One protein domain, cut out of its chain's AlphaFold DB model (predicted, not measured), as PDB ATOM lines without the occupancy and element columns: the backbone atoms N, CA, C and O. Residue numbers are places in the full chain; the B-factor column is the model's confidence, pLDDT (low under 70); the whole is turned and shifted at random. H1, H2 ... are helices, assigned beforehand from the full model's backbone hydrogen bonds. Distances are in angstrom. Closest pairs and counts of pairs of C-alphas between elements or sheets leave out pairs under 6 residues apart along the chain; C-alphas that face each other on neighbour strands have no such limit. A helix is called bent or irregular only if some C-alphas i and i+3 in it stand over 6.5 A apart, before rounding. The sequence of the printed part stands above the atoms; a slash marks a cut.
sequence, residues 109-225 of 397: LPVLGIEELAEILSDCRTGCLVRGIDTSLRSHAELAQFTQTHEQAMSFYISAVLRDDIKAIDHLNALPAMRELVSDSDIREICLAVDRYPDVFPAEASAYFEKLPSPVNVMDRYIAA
ATOM      1  N   LEU A 109       5.863 -18.711 -53.610       59.22
ATOM      2  CA  LEU A 109       6.199 -18.857 -52.199       59.22
ATOM      3  C   LEU A 109       6.675 -20.309 -51.962       59.22
ATOM      4  O   LEU A 109       6.029 -21.229 -52.488       59.22
ATOM      5  N   PRO A 110       7.761 -20.555 -51.204       63.12
ATOM      6  CA  PRO A 110       8.068 -21.897 -50.722       63.12
ATOM      7  C   PRO A 110       6.861 -22.534 -50.042       63.12
ATOM      8  O   PRO A 110       6.134 -21.865 -49.308       63.12
ATOM      9  N   VAL A 111       6.713 -23.848 -50.210       70.94
ATOM     10  CA  VAL A 111       5.912 -24.646 -49.280       70.94
ATOM     11  C   VAL A 111       6.664 -24.658 -47.954       70.94
ATOM     12  O   VAL A 111       7.728 -25.264 -47.842       70.94
ATOM     13  N   LEU A 112       6.131 -23.934 -46.977       75.38
ATOM     14  CA  LEU A 112       6.660 -23.856 -45.621       75.38
ATOM     15  C   LEU A 112       5.775 -24.677 -44.686       75.38
ATOM     16  O   LEU A 112       4.548 -24.513 -44.684       75.38
ATOM     17  N   GLY A 113       6.410 -25.550 -43.907       78.50
ATOM     18  CA  GLY A 113       5.772 -26.350 -42.875       78.50
ATOM     19  C   GLY A 113       5.584 -25.580 -41.567       78.50
ATOM     20  O   GLY A 113       5.841 -24.379 -41.458       78.50
ATOM     21  N   ILE A 114       5.079 -26.295 -40.561       84.44
ATOM     22  CA  ILE A 114       4.738 -25.733 -39.249       84.44
ATOM     23  C   ILE A 114       5.985 -25.229 -38.512       84.44
ATOM     24  O   ILE A 114       5.946 -24.136 -37.953       84.44
ATOM     25  N   GLU A 115       7.085 -25.980 -38.530       80.12
ATOM     26  CA  GLU A 115       8.326 -25.602 -37.840       80.12
ATOM     27  C   GLU A 115       9.024 -24.424 -38.503       80.12
ATOM     28  O   GLU A 115       9.384 -23.474 -37.811       80.12
ATOM     29  N   GLU A 116       9.141 -24.426 -39.833       76.50
ATOM     30  CA  GLU A 116       9.754 -23.319 -40.562       76.50
ATOM     31  C   GLU A 116       8.972 -22.024 -40.337       76.50
ATOM     32  O   GLU A 116       9.557 -20.971 -40.079       76.50
ATOM     33  N   LEU A 117       7.637 -22.090 -40.380       81.69
ATOM     34  CA  LEU A 117       6.794 -20.931 -40.102       81.69
ATOM     35  C   LEU A 117       6.854 -20.517 -38.635       81.69
ATOM     36  O   LEU A 117       6.889 -19.319 -38.366       81.69
ATOM     37  N   ALA A 118       6.890 -21.455 -37.689       81.38
ATOM     38  CA  ALA A 118       7.011 -21.118 -36.276       81.38
ATOM     39  C   ALA A 118       8.334 -20.399 -35.992       81.38
ATOM     40  O   ALA A 118       8.340 -19.356 -35.337       81.38
ATOM     41  N   GLU A 119       9.432 -20.897 -36.560       77.81
ATOM     42  CA  GLU A 119      10.753 -20.283 -36.482       77.81
ATOM     43  C   GLU A 119      10.732 -18.849 -37.032       77.81
ATOM     44  O   GLU A 119      11.058 -17.905 -36.308       77.81
ATOM     45  N   ILE A 120      10.254 -18.661 -38.268       74.81
ATOM     46  CA  ILE A 120      10.170 -17.349 -38.932       74.81
ATOM     47  C   ILE A 120       9.269 -16.384 -38.142       74.81
ATOM     48  O   ILE A 120       9.567 -15.196 -37.987       74.81
ATOM     49  N   LEU A 121       8.132 -16.857 -37.636       78.38
ATOM     50  CA  LEU A 121       7.154 -16.003 -36.970       78.38
ATOM     51  C   LEU A 121       7.559 -15.666 -35.526       78.38
ATOM     52  O   LEU A 121       7.167 -14.606 -35.034       78.38
ATOM     53  N   SER A 122       8.367 -16.495 -34.864       75.44
ATOM     54  CA  SER A 122       8.729 -16.328 -33.448       75.44
ATOM     55  C   SER A 122       9.394 -14.981 -33.114       75.44
ATOM     56  O   SER A 122       9.135 -14.423 -32.049       75.44
ATOM     57  N   ASP A 123      10.172 -14.406 -34.038       66.69
ATOM     58  CA  ASP A 123      10.854 -13.114 -33.845       66.69
ATOM     59  C   ASP A 123      10.161 -11.939 -34.578       66.69
ATOM     60  O   ASP A 123      10.557 -10.776 -34.453       66.69
ATOM     61  N   CYS A 124       9.067 -12.206 -35.298       61.75
ATOM     62  CA  CYS A 124       8.202 -11.176 -35.872       61.75
ATOM     63  C   CYS A 124       7.143 -10.749 -34.842       61.75
ATOM     64  O   CYS A 124       6.381 -11.580 -34.353       61.75
ATOM     65  N   ARG A 125       7.031  -9.452 -34.526       55.50
ATOM     66  CA  ARG A 125       6.065  -8.976 -33.514       55.50
ATOM     67  C   ARG A 125       4.629  -8.810 -34.022       55.50
ATOM     68  O   ARG A 125       3.734  -8.720 -33.189       55.50
ATOM     69  N   THR A 126       4.387  -8.721 -35.335       53.12
ATOM     70  CA  THR A 126       3.110  -8.148 -35.816       53.12
ATOM     71  C   THR A 126       2.507  -8.730 -37.106       53.12
ATOM     72  O   THR A 126       1.535  -8.167 -37.602       53.12
ATOM     73  N   GLY A 127       2.990  -9.853 -37.656       65.81
ATOM     74  CA  GLY A 127       2.442 -10.372 -38.924       65.81
ATOM     75  C   GLY A 127       2.451 -11.893 -39.088       65.81
ATOM     76  O   GLY A 127       3.311 -12.582 -38.537       65.81
ATOM     77  N   CYS A 128       1.478 -12.389 -39.858       77.75
ATOM     78  CA  CYS A 128       1.469 -13.683 -40.555       77.75
ATOM     79  C   CYS A 128       1.666 -13.441 -42.065       77.75
ATOM     80  O   CYS A 128       1.677 -12.289 -42.504       77.75
ATOM     81  N   LEU A 129       1.761 -14.492 -42.887       81.75
ATOM     82  CA  LEU A 129       1.943 -14.335 -44.341       81.75
ATOM     83  C   LEU A 129       0.774 -13.596 -45.015       81.75
ATOM     84  O   LEU A 129       0.954 -12.950 -46.045       81.75
ATOM     85  N   VAL A 130      -0.412 -13.633 -44.401       85.25
ATOM     86  CA  VAL A 130      -1.644 -12.985 -44.884       85.25
ATOM     87  C   VAL A 130      -1.651 -11.470 -44.621       85.25
ATOM     88  O   VAL A 130      -2.470 -10.745 -45.192       85.25
ATOM     89  N   ARG A 131      -0.738 -10.968 -43.777       82.50
ATOM     90  CA  ARG A 131      -0.618  -9.543 -43.450       82.50
ATOM     91  C   ARG A 131       0.627  -8.904 -44.059       82.50
ATOM     92  O   ARG A 131       1.678  -9.533 -44.185       82.50
ATOM     93  N   GLY A 132       0.497  -7.635 -44.437       70.69
ATOM     94  CA  GLY A 132       1.611  -6.764 -44.797       70.69
ATOM     95  C   GLY A 132       2.416  -6.304 -43.574       70.69
ATOM     96  O   GLY A 132       2.065  -6.594 -42.430       70.69
ATOM     97  N   ILE A 133       3.494  -5.550 -43.815       67.50
ATOM     98  CA  ILE A 133       4.365  -4.982 -42.761       67.50
ATOM     99  C   ILE A 133       3.587  -4.053 -41.823       67.50
ATOM    100  O   ILE A 133       3.837  -4.003 -40.622       67.50
ATOM    101  N   ASP A 134       2.624  -3.325 -42.379       71.62
ATOM    102  CA  ASP A 134       1.730  -2.417 -41.664       71.62
ATOM    103  C   ASP A 134       0.596  -3.148 -40.927       71.62
ATOM    104  O   ASP A 134      -0.296  -2.501 -40.383       71.62
ATOM    105  N   THR A 135       0.628  -4.486 -40.894       73.81
ATOM    106  CA  THR A 135      -0.381  -5.383 -40.305       73.81
ATOM    107  C   THR A 135      -1.727  -5.404 -41.037       73.81
ATOM    108  O   THR A 135      -2.660  -6.090 -40.606       73.81
ATOM    109  N   SER A 136      -1.850  -4.703 -42.166       83.69
ATOM    110  CA  SER A 136      -3.048  -4.761 -43.002       83.69
ATOM    111  C   SER A 136      -3.172  -6.128 -43.680       83.69
ATOM    112  O   SER A 136      -2.178  -6.819 -43.904       83.69
ATOM    113  N   LEU A 137      -4.404  -6.561 -43.969       87.25
ATOM    114  CA  LEU A 137      -4.629  -7.769 -44.768       87.25
ATOM    115  C   LEU A 137      -4.185  -7.496 -46.206       87.25
ATOM    116  O   LEU A 137      -4.593  -6.493 -46.793       87.25
ATOM    117  N   ARG A 138      -3.384  -8.400 -46.774       83.81
ATOM    118  CA  ARG A 138      -2.961  -8.313 -48.178       83.81
ATOM    119  C   ARG A 138      -4.164  -8.362 -49.106       83.81
ATOM    120  O   ARG A 138      -5.180  -8.984 -48.793       83.81
ATOM    121  N   SER A 139      -4.060  -7.731 -50.266       83.50
ATOM    122  CA  SER A 139      -5.147  -7.753 -51.236       83.50
ATOM    123  C   SER A 139      -5.381  -9.165 -51.780       83.50
ATOM    124  O   SER A 139      -4.489 -10.012 -51.829       83.50
ATOM    125  N   HIS A 140      -6.607  -9.416 -52.235       85.12
ATOM    126  CA  HIS A 140      -6.962 -10.677 -52.886       85.12
ATOM    127  C   HIS A 140      -6.123 -10.957 -54.138       85.12
ATOM    128  O   HIS A 140      -5.786 -12.108 -54.394       85.12
ATOM    129  N   ALA A 141      -5.751  -9.910 -54.880       79.12
ATOM    130  CA  ALA A 141      -4.914 -10.025 -56.071       79.12
ATOM    131  C   ALA A 141      -3.487 -10.482 -55.739       79.12
ATOM    132  O   ALA A 141      -2.941 -11.307 -56.462       79.12
ATOM    133  N   GLU A 142      -2.908  -9.985 -54.642       74.50
ATOM    134  CA  GLU A 142      -1.595 -10.434 -54.173       74.50
ATOM    135  C   GLU A 142      -1.656 -11.892 -53.713       74.50
ATOM    136  O   GLU A 142      -0.850 -12.699 -54.149       74.50
ATOM    137  N   LEU A 143      -2.645 -12.264 -52.891       77.94
ATOM    138  CA  LEU A 143      -2.758 -13.630 -52.364       77.94
ATOM    139  C   LEU A 143      -2.983 -14.678 -53.464       77.94
ATOM    140  O   LEU A 143      -2.381 -15.747 -53.413       77.94
ATOM    141  N   ALA A 144      -3.785 -14.361 -54.484       74.62
ATOM    142  CA  ALA A 144      -4.074 -15.277 -55.588       74.62
ATOM    143  C   ALA A 144      -2.834 -15.652 -56.422       74.62
ATOM    144  O   ALA A 144      -2.818 -16.713 -57.042       74.62
ATOM    145  N   GLN A 145      -1.790 -14.815 -56.436       70.00
ATOM    146  CA  GLN A 145      -0.546 -15.107 -57.161       70.00
ATOM    147  C   GLN A 145       0.261 -16.239 -56.512       70.00
ATOM    148  O   GLN A 145       1.004 -16.932 -57.206       70.00
ATOM    149  N   PHE A 146       0.087 -16.454 -55.204       64.06
ATOM    150  CA  PHE A 146       0.865 -17.415 -54.420       64.06
ATOM    151  C   PHE A 146       0.163 -18.749 -54.184       64.06
ATOM    152  O   PHE A 146       0.767 -19.642 -53.600       64.06
ATOM    153  N   THR A 147      -1.096 -18.904 -54.597       67.38
ATOM    154  CA  THR A 147      -1.900 -20.097 -54.286       67.38
ATOM    155  C   THR A 147      -2.246 -20.871 -55.532       67.38
ATOM    156  O   THR A 147      -3.411 -21.016 -55.898       67.38
ATOM    157  N   GLN A 148      -1.189 -21.326 -56.200       73.06
ATOM    158  CA  GLN A 148      -1.301 -22.168 -57.384       73.06
ATOM    159  C   GLN A 148      -1.405 -23.650 -57.011       73.06
ATOM    160  O   GLN A 148      -1.968 -24.425 -57.781       73.06
ATOM    161  N   THR A 149      -0.906 -24.044 -55.832       79.06
ATOM    162  CA  THR A 149      -1.019 -25.413 -55.308       79.06
ATOM    163  C   THR A 149      -1.633 -25.453 -53.908       79.06
ATOM    164  O   THR A 149      -1.629 -24.457 -53.176       79.06
ATOM    165  N   HIS A 150      -2.153 -26.625 -53.531       83.56
ATOM    166  CA  HIS A 150      -2.700 -26.880 -52.197       83.56
ATOM    167  C   HIS A 150      -1.650 -26.623 -51.109       83.56
ATOM    168  O   HIS A 150      -1.915 -25.924 -50.137       83.56
ATOM    169  N   GLU A 151      -0.425 -27.105 -51.305       81.19
ATOM    170  CA  GLU A 151       0.666 -26.979 -50.342       81.19
ATOM    171  C   GLU A 151       1.068 -25.518 -50.101       81.19
ATOM    172  O   GLU A 151       1.337 -25.127 -48.966       81.19
ATOM    173  N   GLN A 152       1.054 -24.684 -51.145       78.75
ATOM    174  CA  GLN A 152       1.313 -23.250 -51.002       78.75
ATOM    175  C   GLN A 152       0.187 -22.545 -50.244       78.75
ATOM    176  O   GLN A 152       0.454 -21.711 -49.377       78.75
ATOM    177  N   ALA A 153      -1.072 -22.894 -50.535       85.38
ATOM    178  CA  ALA A 153      -2.220 -22.370 -49.801       85.38
ATOM    179  C   ALA A 153      -2.136 -22.744 -48.311       85.38
ATOM    180  O   ALA A 153      -2.314 -21.879 -47.450       85.38
ATOM    181  N   MET A 154      -1.762 -23.988 -47.996       88.44
ATOM    182  CA  MET A 154      -1.590 -24.472 -46.623       88.44
ATOM    183  C   MET A 154      -0.587 -23.635 -45.822       88.44
ATOM    184  O   MET A 154      -0.869 -23.312 -44.670       88.44
ATOM    185  N   SER A 155       0.527 -23.186 -46.411       86.94
ATOM    186  CA  SER A 155       1.488 -22.314 -45.714       86.94
ATOM    187  C   SER A 155       0.868 -20.994 -45.229       86.94
ATOM    188  O   SER A 155       1.184 -20.531 -44.129       86.94
ATOM    189  N   PHE A 156      -0.071 -20.401 -45.980       88.56
ATOM    190  CA  PHE A 156      -0.796 -19.208 -45.524       88.56
ATOM    191  C   PHE A 156      -1.698 -19.515 -44.325       88.56
ATOM    192  O   PHE A 156      -1.664 -18.764 -43.345       88.56
ATOM    193  N   TYR A 157      -2.442 -20.624 -44.367       92.38
ATOM    194  CA  TYR A 157      -3.299 -21.055 -43.259       92.38
ATOM    195  C   TYR A 157      -2.489 -21.414 -42.010       92.38
ATOM    196  O   TYR A 157      -2.813 -20.922 -40.931       92.38
ATOM    197  N   ILE A 158      -1.388 -22.162 -42.144       92.00
ATOM    198  CA  ILE A 158      -0.467 -22.470 -41.038       92.00
ATOM    199  C   ILE A 158       0.038 -21.178 -40.393       92.00
ATOM    200  O   ILE A 158      -0.023 -21.033 -39.172       92.00
ATOM    201  N   SER A 159       0.463 -20.197 -41.196       90.00
ATOM    202  CA  SER A 159       0.946 -18.918 -40.663       90.00
ATOM    203  C   SER A 159      -0.129 -18.130 -39.903       90.00
ATOM    204  O   SER A 159       0.190 -17.426 -38.944       90.00
ATOM    205  N   ALA A 160      -1.396 -18.230 -40.322       91.75
ATOM    206  CA  ALA A 160      -2.523 -17.580 -39.661       91.75
ATOM    207  C   ALA A 160      -2.908 -18.298 -38.357       91.75
ATOM    208  O   ALA A 160      -3.162 -17.630 -37.355       91.75
ATOM    209  N   VAL A 161      -2.874 -19.637 -38.345       93.06
ATOM    210  CA  VAL A 161      -3.099 -20.468 -37.149       93.06
ATOM    211  C   VAL A 161      -2.029 -20.191 -36.095       93.06
ATOM    212  O   VAL A 161      -2.373 -19.845 -34.973       93.06
ATOM    213  N   LEU A 162      -0.742 -20.231 -36.457       90.31
ATOM    214  CA  LEU A 162       0.381 -19.945 -35.546       90.31
ATOM    215  C   LEU A 162       0.344 -18.530 -34.937       90.31
ATOM    216  O   LEU A 162       1.021 -18.257 -33.948       90.31
ATOM    217  N   ARG A 163      -0.420 -17.610 -35.537       89.56
ATOM    218  CA  ARG A 163      -0.613 -16.234 -35.058       89.56
ATOM    219  C   ARG A 163      -1.933 -15.985 -34.358       89.56
ATOM    220  O   ARG A 163      -2.185 -14.847 -33.973       89.56
ATOM    221  N   ASP A 164      -2.746 -17.019 -34.204       90.50
ATOM    222  CA  ASP A 164      -4.094 -16.917 -33.665       90.50
ATOM    223  C   ASP A 164      -4.984 -15.890 -34.399       90.50
ATOM    224  O   ASP A 164      -5.796 -15.178 -33.804       90.50
ATOM    225  N   ASP A 165      -4.818 -15.757 -35.720       91.06
ATOM    226  CA  ASP A 165      -5.439 -14.682 -36.495       91.06
ATOM    227  C   ASP A 165      -6.676 -15.146 -37.272       91.06
ATOM    228  O   ASP A 165      -6.629 -15.428 -38.474       91.06
ATOM    229  N   ILE A 166      -7.825 -15.157 -36.591       89.94
ATOM    230  CA  ILE A 166      -9.118 -15.505 -37.203       89.94
ATOM    231  C   ILE A 166      -9.419 -14.637 -38.434       89.94
ATOM    232  O   ILE A 166      -9.932 -15.142 -39.431       89.94
ATOM    233  N   LYS A 167      -9.101 -13.337 -38.392       91.94
ATOM    234  CA  LYS A 167      -9.424 -12.419 -39.497       91.94
ATOM    235  C   LYS A 167      -8.621 -12.747 -40.750       91.94
ATOM    236  O   LYS A 167      -9.137 -12.582 -41.850       91.94
ATOM    237  N   ALA A 168      -7.377 -13.194 -40.595       91.88
ATOM    238  CA  ALA A 168      -6.581 -13.689 -41.710       91.88
ATOM    239  C   ALA A 168      -7.199 -14.957 -42.317       91.88
ATOM    240  O   ALA A 168      -7.314 -15.038 -43.537       91.88
ATOM    241  N   ILE A 169      -7.672 -15.897 -41.494       92.31
ATOM    242  CA  ILE A 169      -8.342 -17.115 -41.983       92.31
ATOM    243  C   ILE A 169      -9.654 -16.782 -42.704       92.31
ATOM    244  O   ILE A 169      -9.903 -17.297 -43.791       92.31
ATOM    245  N   ASP A 170     -10.467 -15.878 -42.155       91.56
ATOM    246  CA  ASP A 170     -11.685 -15.393 -42.818       91.56
ATOM    247  C   ASP A 170     -11.389 -14.754 -44.171       91.56
ATOM    248  O   ASP A 170     -12.107 -14.971 -45.148       91.56
ATOM    249  N   HIS A 171     -10.311 -13.977 -44.237       92.88
ATOM    250  CA  HIS A 171      -9.873 -13.326 -45.462       92.88
ATOM    251  C   HIS A 171      -9.393 -14.321 -46.521       92.88
ATOM    252  O   HIS A 171      -9.735 -14.163 -47.693       92.88
ATOM    253  N   LEU A 172      -8.663 -15.365 -46.112       91.81
ATOM    254  CA  LEU A 172      -8.290 -16.481 -46.985       91.81
ATOM    255  C   LEU A 172      -9.538 -17.226 -47.475       91.81
ATOM    256  O   LEU A 172      -9.704 -17.419 -48.671       91.81
ATOM    257  N   ASN A 173     -10.482 -17.539 -46.588       90.12
ATOM    258  CA  ASN A 173     -11.728 -18.219 -46.949       90.12
ATOM    259  C   ASN A 173     -12.658 -17.367 -47.831       90.12
ATOM    260  O   ASN A 173     -13.519 -17.904 -48.523       90.12
ATOM    261  N   ALA A 174     -12.506 -16.043 -47.853       88.06
ATOM    262  CA  ALA A 174     -13.249 -15.191 -48.778       88.06
ATOM    263  C   ALA A 174     -12.764 -15.334 -50.236       88.06
ATOM    264  O   ALA A 174     -13.527 -15.044 -51.162       88.06
ATOM    265  N   LEU A 175     -11.530 -15.806 -50.458       86.31
ATOM    266  CA  LEU A 175     -10.954 -16.028 -51.785       86.31
ATOM    267  C   LEU A 175     -11.474 -17.338 -52.404       86.31
ATOM    268  O   LEU A 175     -11.273 -18.409 -51.829       86.31
ATOM    269  N   PRO A 176     -12.094 -17.309 -53.601       84.06
ATOM    270  CA  PRO A 176     -12.522 -18.530 -54.288       84.06
ATOM    271  C   PRO A 176     -11.375 -19.521 -54.534       84.06
ATOM    272  O   PRO A 176     -11.517 -20.689 -54.193       84.06
ATOM    273  N   ALA A 177     -10.219 -19.041 -55.011       82.81
ATOM    274  CA  ALA A 177      -9.050 -19.882 -55.291       82.81
ATOM    275  C   ALA A 177      -8.513 -20.617 -54.047       82.81
ATOM    276  O   ALA A 177      -8.023 -21.732 -54.157       82.81
ATOM    277  N   MET A 178      -8.643 -20.021 -52.857       85.69
ATOM    278  CA  MET A 178      -8.251 -20.661 -51.596       85.69
ATOM    279  C   MET A 178      -9.252 -21.734 -51.175       85.69
ATOM    280  O   MET A 178      -8.845 -22.828 -50.811       85.69
ATOM    281  N   ARG A 179     -10.559 -21.446 -51.265       85.31
ATOM    282  CA  ARG A 179     -11.624 -22.393 -50.887       85.31
ATOM    283  C   ARG A 179     -11.682 -23.637 -51.765       85.31
ATOM    284  O   ARG A 179     -12.160 -24.671 -51.313       85.31
ATOM    285  N   GLU A 180     -11.259 -23.527 -53.021       85.50
ATOM    286  CA  GLU A 180     -11.155 -24.678 -53.921       85.50
ATOM    287  C   GLU A 180      -9.988 -25.600 -53.547       85.50
ATOM    288  O   GLU A 180     -10.041 -26.793 -53.833       85.50
ATOM    289  N   LEU A 181      -8.956 -25.054 -52.897       87.00
ATOM    290  CA  LEU A 181      -7.747 -25.782 -52.529       87.00
ATOM    291  C   LEU A 181      -7.772 -26.287 -51.086       87.00
ATOM    292  O   LEU A 181      -7.320 -27.399 -50.850       87.00
ATOM    293  N   VAL A 182      -8.262 -25.496 -50.132       88.44
ATOM    294  CA  VAL A 182      -8.185 -25.773 -48.692       88.44
ATOM    295  C   VAL A 182      -9.588 -25.781 -48.099       88.44
ATOM    296  O   VAL A 182     -10.337 -24.805 -48.184       88.44
ATOM    297  N   SER A 183      -9.938 -26.902 -47.480       87.44
ATOM    298  CA  SER A 183     -11.200 -27.118 -46.786       87.44
ATOM    299  C   SER A 183     -11.092 -26.797 -45.292       87.44
ATOM    300  O   SER A 183     -10.009 -26.770 -44.710       87.44
ATOM    301  N   ASP A 184     -12.238 -26.652 -44.623       84.44
ATOM    302  CA  ASP A 184     -12.282 -26.531 -43.158       84.44
ATOM    303  C   ASP A 184     -11.655 -27.747 -42.441       84.44
ATOM    304  O   ASP A 184     -11.171 -27.617 -41.315       84.44
ATOM    305  N   SER A 185     -11.642 -28.927 -43.082       83.81
ATOM    306  CA  SER A 185     -10.979 -30.125 -42.548       83.81
ATOM    307  C   SER A 185      -9.462 -29.960 -42.524       83.81
ATOM    308  O   SER A 185      -8.833 -30.288 -41.522       83.81
ATOM    309  N   ASP A 186      -8.888 -29.386 -43.579       87.31
ATOM    310  CA  ASP A 186      -7.444 -29.162 -43.683       87.31
ATOM    311  C   ASP A 186      -6.979 -28.134 -42.640       87.31
ATOM    312  O   ASP A 186      -5.972 -28.328 -41.958       87.31
ATOM    313  N   ILE A 187      -7.771 -27.074 -42.424       89.56
ATOM    314  CA  ILE A 187      -7.517 -26.084 -41.362       89.56
ATOM    315  C   ILE A 187      -7.533 -26.764 -39.989       89.56
ATOM    316  O   ILE A 187      -6.680 -26.496 -39.144       89.56
ATOM    317  N   ARG A 188      -8.471 -27.689 -39.756       84.94
ATOM    318  CA  ARG A 188      -8.536 -28.452 -38.506       84.94
ATOM    319  C   ARG A 188      -7.330 -29.374 -38.317       84.94
ATOM    320  O   ARG A 188      -6.857 -29.506 -37.188       84.94
ATOM    321  N   GLU A 189      -6.835 -30.007 -39.374       87.31
ATOM    322  CA  GLU A 189      -5.621 -30.827 -39.316       87.31
ATOM    323  C   GLU A 189      -4.385 -29.990 -38.984       87.31
ATOM    324  O   GLU A 189      -3.622 -30.377 -38.098       87.31
ATOM    325  N   ILE A 190      -4.245 -28.804 -39.591       89.88
ATOM    326  CA  ILE A 190      -3.206 -27.830 -39.222       89.88
ATOM    327  C   ILE A 190      -3.302 -27.503 -37.736       89.88
ATOM    328  O   ILE A 190      -2.310 -27.562 -37.012       89.88
ATOM    329  N   CYS A 191      -4.504 -27.172 -37.273       87.19
ATOM    330  CA  CYS A 191      -4.745 -26.823 -35.890       87.19
ATOM    331  C   CYS A 191      -4.329 -27.960 -34.928       87.19
ATOM    332  O   CYS A 191      -3.597 -27.733 -33.967       87.19
ATOM    333  N   LEU A 192      -4.719 -29.206 -35.206       82.69
ATOM    334  CA  LEU A 192      -4.308 -30.365 -34.399       82.69
ATOM    335  C   LEU A 192      -2.796 -30.620 -34.447       82.69
ATOM    336  O   LEU A 192      -2.217 -31.055 -33.453       82.69
ATOM    337  N   ALA A 193      -2.157 -30.379 -35.592       83.88
ATOM    338  CA  ALA A 193      -0.717 -30.538 -35.749       83.88
ATOM    339  C   ALA A 193       0.065 -29.470 -34.968       83.88
ATOM    340  O   ALA A 193       1.052 -29.808 -34.319       83.88
ATOM    341  N   VAL A 194      -0.396 -28.215 -34.970       84.25
ATOM    342  CA  VAL A 194       0.187 -27.116 -34.182       84.25
ATOM    343  C   VAL A 194       0.018 -27.356 -32.677       84.25
ATOM    344  O   VAL A 194       0.973 -27.166 -31.932       84.25
ATOM    345  N   ASP A 195      -1.157 -27.816 -32.235       81.38
ATOM    346  CA  ASP A 195      -1.441 -28.128 -30.822       81.38
ATOM    347  C   ASP A 195      -0.522 -29.230 -30.271       81.38
ATOM    348  O   ASP A 195       0.011 -29.120 -29.170       81.38
ATOM    349  N   ARG A 196      -0.279 -30.277 -31.069       75.12
ATOM    350  CA  ARG A 196       0.563 -31.423 -30.685       75.12
ATOM    351  C   ARG A 196       2.057 -31.196 -30.898       75.12
ATOM    352  O   ARG A 196       2.857 -32.001 -30.428       75.12
ATOM    353  N   TYR A 197       2.447 -30.156 -31.633       68.38
ATOM    354  CA  TYR A 197       3.839 -29.948 -32.041       68.38
ATOM    355  C   TYR A 197       4.834 -29.909 -30.861       68.38
ATOM    356  O   TYR A 197       5.875 -30.564 -30.960       68.38
ATOM    357  N   PRO A 198       4.530 -29.241 -29.725       63.72
ATOM    358  CA  PRO A 198       5.437 -29.184 -28.574       63.72
ATOM    359  C   PRO A 198       5.746 -30.543 -27.929       63.72
ATOM    360  O   PRO A 198       6.800 -30.683 -27.315       63.72
ATOM    361  N   ASP A 199       4.859 -31.534 -28.080       62.47
ATOM    362  CA  ASP A 199       4.987 -32.863 -27.462       62.47
ATOM    363  C   ASP A 199       5.735 -33.877 -28.348       62.47
ATOM    364  O   ASP A 199       6.168 -34.928 -27.868       62.47
ATOM    365  N   VAL A 200       5.855 -33.598 -29.651       57.31
ATOM    366  CA  VAL A 200       6.326 -34.566 -30.662       57.31
ATOM    367  C   VAL A 200       7.761 -34.283 -31.132       57.31
ATOM    368  O   VAL A 200       8.432 -35.198 -31.610       57.31
ATOM    369  N   PHE A 201       8.261 -33.055 -30.977       59.88
ATOM    370  CA  PHE A 201       9.511 -32.597 -31.598       59.88
ATOM    371  C   PHE A 201      10.587 -32.140 -30.582       59.88
ATOM    372  O   PHE A 201      10.290 -31.965 -29.400       59.88
ATOM    373  N   PRO A 202      11.868 -32.005 -30.997       60.25
ATOM    374  CA  PRO A 202      12.995 -31.704 -30.106       60.25
ATOM    375  C   PRO A 202      12.852 -30.367 -29.360       60.25
ATOM    376  O   PRO A 202      12.284 -29.415 -29.886       60.25
ATOM    377  N   ALA A 203      13.481 -30.259 -28.183       60.25
ATOM    378  CA  ALA A 203      13.409 -29.080 -27.306       60.25
ATOM    379  C   ALA A 203      13.778 -27.738 -27.979       60.25
ATOM    380  O   ALA A 203      13.296 -26.688 -27.562       60.25
ATOM    381  N   GLU A 204      14.623 -27.758 -29.015       61.72
ATOM    382  CA  GLU A 204      15.003 -26.560 -29.779       61.72
ATOM    383  C   GLU A 204      13.835 -25.995 -30.605       61.72
ATOM    384  O   GLU A 204      13.670 -24.778 -30.656       61.72
ATOM    385  N   ALA A 205      12.989 -26.855 -31.186       60.56
ATOM    386  CA  ALA A 205      11.807 -26.432 -31.937       60.56
ATOM    387  C   ALA A 205      10.718 -25.881 -30.999       60.56
ATOM    388  O   ALA A 205      10.056 -24.898 -31.331       60.56
ATOM    389  N   SER A 206      10.579 -26.448 -29.792       67.69
ATOM    390  CA  SER A 206       9.619 -25.996 -28.772       67.69
ATOM    391  C   SER A 206       9.827 -24.528 -28.364       67.69
ATOM    392  O   SER A 206       8.852 -23.819 -28.119       67.69
ATOM    393  N   ALA A 207      11.071 -24.033 -28.374       74.00
ATOM    394  CA  ALA A 207      11.399 -22.651 -28.012       74.00
ATOM    395  C   ALA A 207      10.788 -21.597 -28.962       74.00
ATOM    396  O   ALA A 207      10.557 -20.458 -28.554       74.00
ATOM    397  N   TYR A 208      10.511 -21.950 -30.222       78.00
ATOM    398  CA  TYR A 208       9.837 -21.045 -31.161       78.00
ATOM    399  C   TYR A 208       8.359 -20.870 -30.815       78.00
ATOM    400  O   TYR A 208       7.852 -19.749 -30.839       78.00
ATOM    401  N   PHE A 209       7.687 -21.956 -30.430       78.19
ATOM    402  CA  PHE A 209       6.274 -21.939 -30.051       78.19
ATOM    403  C   PHE A 209       6.034 -21.171 -28.750       78.19
ATOM    404  O   PHE A 209       5.032 -20.475 -28.644       78.19
ATOM    405  N   GLU A 210       6.975 -21.208 -27.801       78.94
ATOM    406  CA  GLU A 210       6.898 -20.407 -26.569       78.94
ATOM    407  C   GLU A 210       6.877 -18.890 -26.827       78.94
ATOM    408  O   GLU A 210       6.334 -18.127 -26.025       78.94
ATOM    409  N   LYS A 211       7.461 -18.435 -27.944       79.38
ATOM    410  CA  LYS A 211       7.474 -17.020 -28.347       79.38
ATOM    411  C   LYS A 211       6.227 -16.600 -29.131       79.38
ATOM    412  O   LYS A 211       6.003 -15.402 -29.323       79.38
ATOM    413  N   LEU A 212       5.442 -17.555 -29.624       81.31
ATOM    414  CA  LEU A 212       4.232 -17.298 -30.401       81.31
ATOM    415  C   LEU A 212       3.012 -17.145 -29.483       81.31
ATOM    416  O   LEU A 212       2.992 -17.680 -28.373       81.31
ATOM    417  N   PRO A 213       1.974 -16.400 -29.912       82.75
ATOM    418  CA  PRO A 213       0.713 -16.408 -29.187       82.75
ATOM    419  C   PRO A 213       0.129 -17.823 -29.176       82.75
ATOM    420  O   PRO A 213       0.209 -18.549 -30.167       82.75
ATOM    421  N   SER A 214      -0.499 -18.199 -28.063       80.50
ATOM    422  CA  SER A 214      -1.277 -19.436 -28.025       80.50
ATOM    423  C   SER A 214      -2.461 -19.307 -29.000       80.50
ATOM    424  O   SER A 214      -3.190 -18.318 -28.902       80.50
ATOM    425  N   PRO A 215      -2.668 -20.264 -29.922       83.44
ATOM    426  CA  PRO A 215      -3.651 -20.182 -31.009       83.44
ATOM    427  C   PRO A 215      -5.110 -20.408 -30.565       83.44
ATOM    428  O   PRO A 215      -5.889 -21.053 -31.263       83.44
ATOM    429  N   VAL A 216      -5.486 -19.912 -29.383       78.56
ATOM    430  CA  VAL A 216      -6.750 -20.226 -28.696       78.56
ATOM    431  C   VAL A 216      -7.966 -19.891 -29.554       78.56
ATOM    432  O   VAL A 216      -8.841 -20.734 -29.717       78.56
ATOM    433  N   ASN A 217      -8.023 -18.696 -30.141       82.94
ATOM    434  CA  ASN A 217      -9.200 -18.237 -30.876       82.94
ATOM    435  C   ASN A 217      -9.418 -19.052 -32.164       82.94
ATOM    436  O   ASN A 217     -10.540 -19.438 -32.498       82.94
ATOM    437  N   VAL A 218      -8.345 -19.329 -32.902       84.62
ATOM    438  CA  VAL A 218      -8.395 -20.136 -34.122       84.62
ATOM    439  C   VAL A 218      -8.697 -21.600 -33.798       84.62
ATOM    440  O   VAL A 218      -9.546 -22.205 -34.464       84.62
ATOM    441  N   MET A 219      -8.074 -22.162 -32.755       80.75
ATOM    442  CA  MET A 219      -8.390 -23.510 -32.273       80.75
ATOM    443  C   MET A 219      -9.864 -23.611 -31.862       80.75
ATOM    444  O   MET A 219     -10.561 -24.521 -32.305       80.75
ATOM    445  N   ASP A 220     -10.386 -22.641 -31.115       77.19
ATOM    446  CA  ASP A 220     -11.791 -22.598 -30.696       77.19
ATOM    447  C   ASP A 220     -12.767 -22.511 -31.873       77.19
ATOM    448  O   ASP A 220     -13.933 -22.873 -31.739       77.19
ATOM    449  N   ARG A 221     -12.328 -22.057 -33.049       79.75
ATOM    450  CA  ARG A 221     -13.174 -22.020 -34.245       79.75
ATOM    451  C   ARG A 221     -13.111 -23.310 -35.062       79.75
ATOM    452  O   ARG A 221     -14.148 -23.769 -35.537       79.75
ATOM    453  N   TYR A 222     -11.920 -23.881 -35.236       75.94
ATOM    454  CA  TYR A 222     -11.675 -24.973 -36.192       75.94
ATOM    455  C   TYR A 222     -11.401 -26.334 -35.532       75.94
ATOM    456  O   TYR A 222     -11.783 -27.370 -36.075       75.94
ATOM    457  N   ILE A 223     -10.815 -26.361 -34.329       67.81
ATOM    458  CA  ILE A 223     -10.744 -27.565 -33.478       67.81
ATOM    459  C   ILE A 223     -12.049 -27.785 -32.723       67.81
ATOM    460  O   ILE A 223     -12.284 -28.911 -32.290       67.81
ATOM    461  N   ALA A 224     -12.951 -26.798 -32.638       56.09
ATOM    462  CA  ALA A 224     -14.274 -26.959 -32.028       56.09
ATOM    463  C   ALA A 224     -15.232 -27.919 -32.773       56.09
ATOM    464  O   ALA A 224     -16.436 -27.718 -32.867       56.09
ATOM    465  N   ALA A 225     -14.737 -29.083 -33.163       46.00
ATOM    466  CA  ALA A 225     -15.241 -30.329 -32.613       46.00
ATOM    467  C   ALA A 225     -14.576 -30.669 -31.256       46.00
ATOM    468  O   ALA A 225     -13.897 -31.682 -31.103       46.00
TER     469      ALA A 225
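What this domain is: This is residues 109 to 225 of the 397 residues of an uncharacterized protein of Pseudomonas sp. OV081 (UniProt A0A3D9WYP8). The longest helix, H6, crosses H3, the helix at the core of a compact, crossed cluster of short helices, with H1 and H4 also packing on H3 and H5 near its first residues. H7 lies at one end of the long axis beside H1 and the far part of H6, H2 lies at the other end, and H8 packs on H6. The printed part has 117 residues, with eight named helices in the order H1 to H8 and no named strand: the class is all helix. It is compact, with a radius of gyration of the C-alphas of 13.3 A, and its rounded outline spans 39 by 33 by 24 A.

Where its parts are: H6, residues 184 to 200, is 23.8 A long, from C-alpha 184 at (-12.282, -26.531, -43.158) to C-alpha 200. It has a kink of 29 degrees near residue 194 and is irregular, with C-alphas 195 and 198 7.3 A apart. H3, residues 150 to 161, measures 16.4 A. H4 holds residues 166 to 174, 12.3 A, and H1 residues 114 to 122, 11.7 A, beginning at C-alpha 114 (4.738, -25.733, -39.249). H7 is residues 203 to 210, H2 residues 140 to 145 and H5 residues 176 to 181. H8, residues 216 to 222, ends at C-alpha 222 (-11.675, -24.973, -36.192).

How they stand to each other: H6 touches H3 at a steep tilt of 64 degrees, the closest C-alphas being those of Ile 158 and Ile 190, 6.3 A apart. H6 touches H8 at Arg 188 and Tyr 222, their closest C-alphas, 5.2 A. With residues 197 to 198 alone it touches H7, closest at the C-alphas of Pro 198 and Ser 206, 5.3 A. H3 is the hub, touching four helices. H3 and H4 form a helical hairpin, at a shallow tilt of 28 degrees, opposite ways, with the C-alphas of Ala 160 and Ala 168 closest at 6.0 A. H1 touches H3 at a steep tilt of 43 degrees, closest at the C-alphas of Leu 117 and Ser 159, 6.2 A. H3 and H5 only just touch, with 3 pairs of C-alphas within 8 A. H2 is near H4, and H1 is apart from H4. Every O i to N i+4 pair is within hydrogen-bond range in H1, H4 and H8; the others have 1 of 2 in H2, 7 of 8 in H3, 1 of 2 in H5, 11 of 13 in H6 and 1 of 4 in H7, where 2 of 5 O i to N i+3 pairs are within range.

The domain as a whole: The C-alphas farthest apart, of Ala 141 and Ala 203, are 39.1 A apart. The printed part has no cut. The link from H1 to H2, residues 123 to 139, is long; the other links are tight. Mean pLDDT of the printed part is 78.9, with 23 residues under 70, among them 197 to 206.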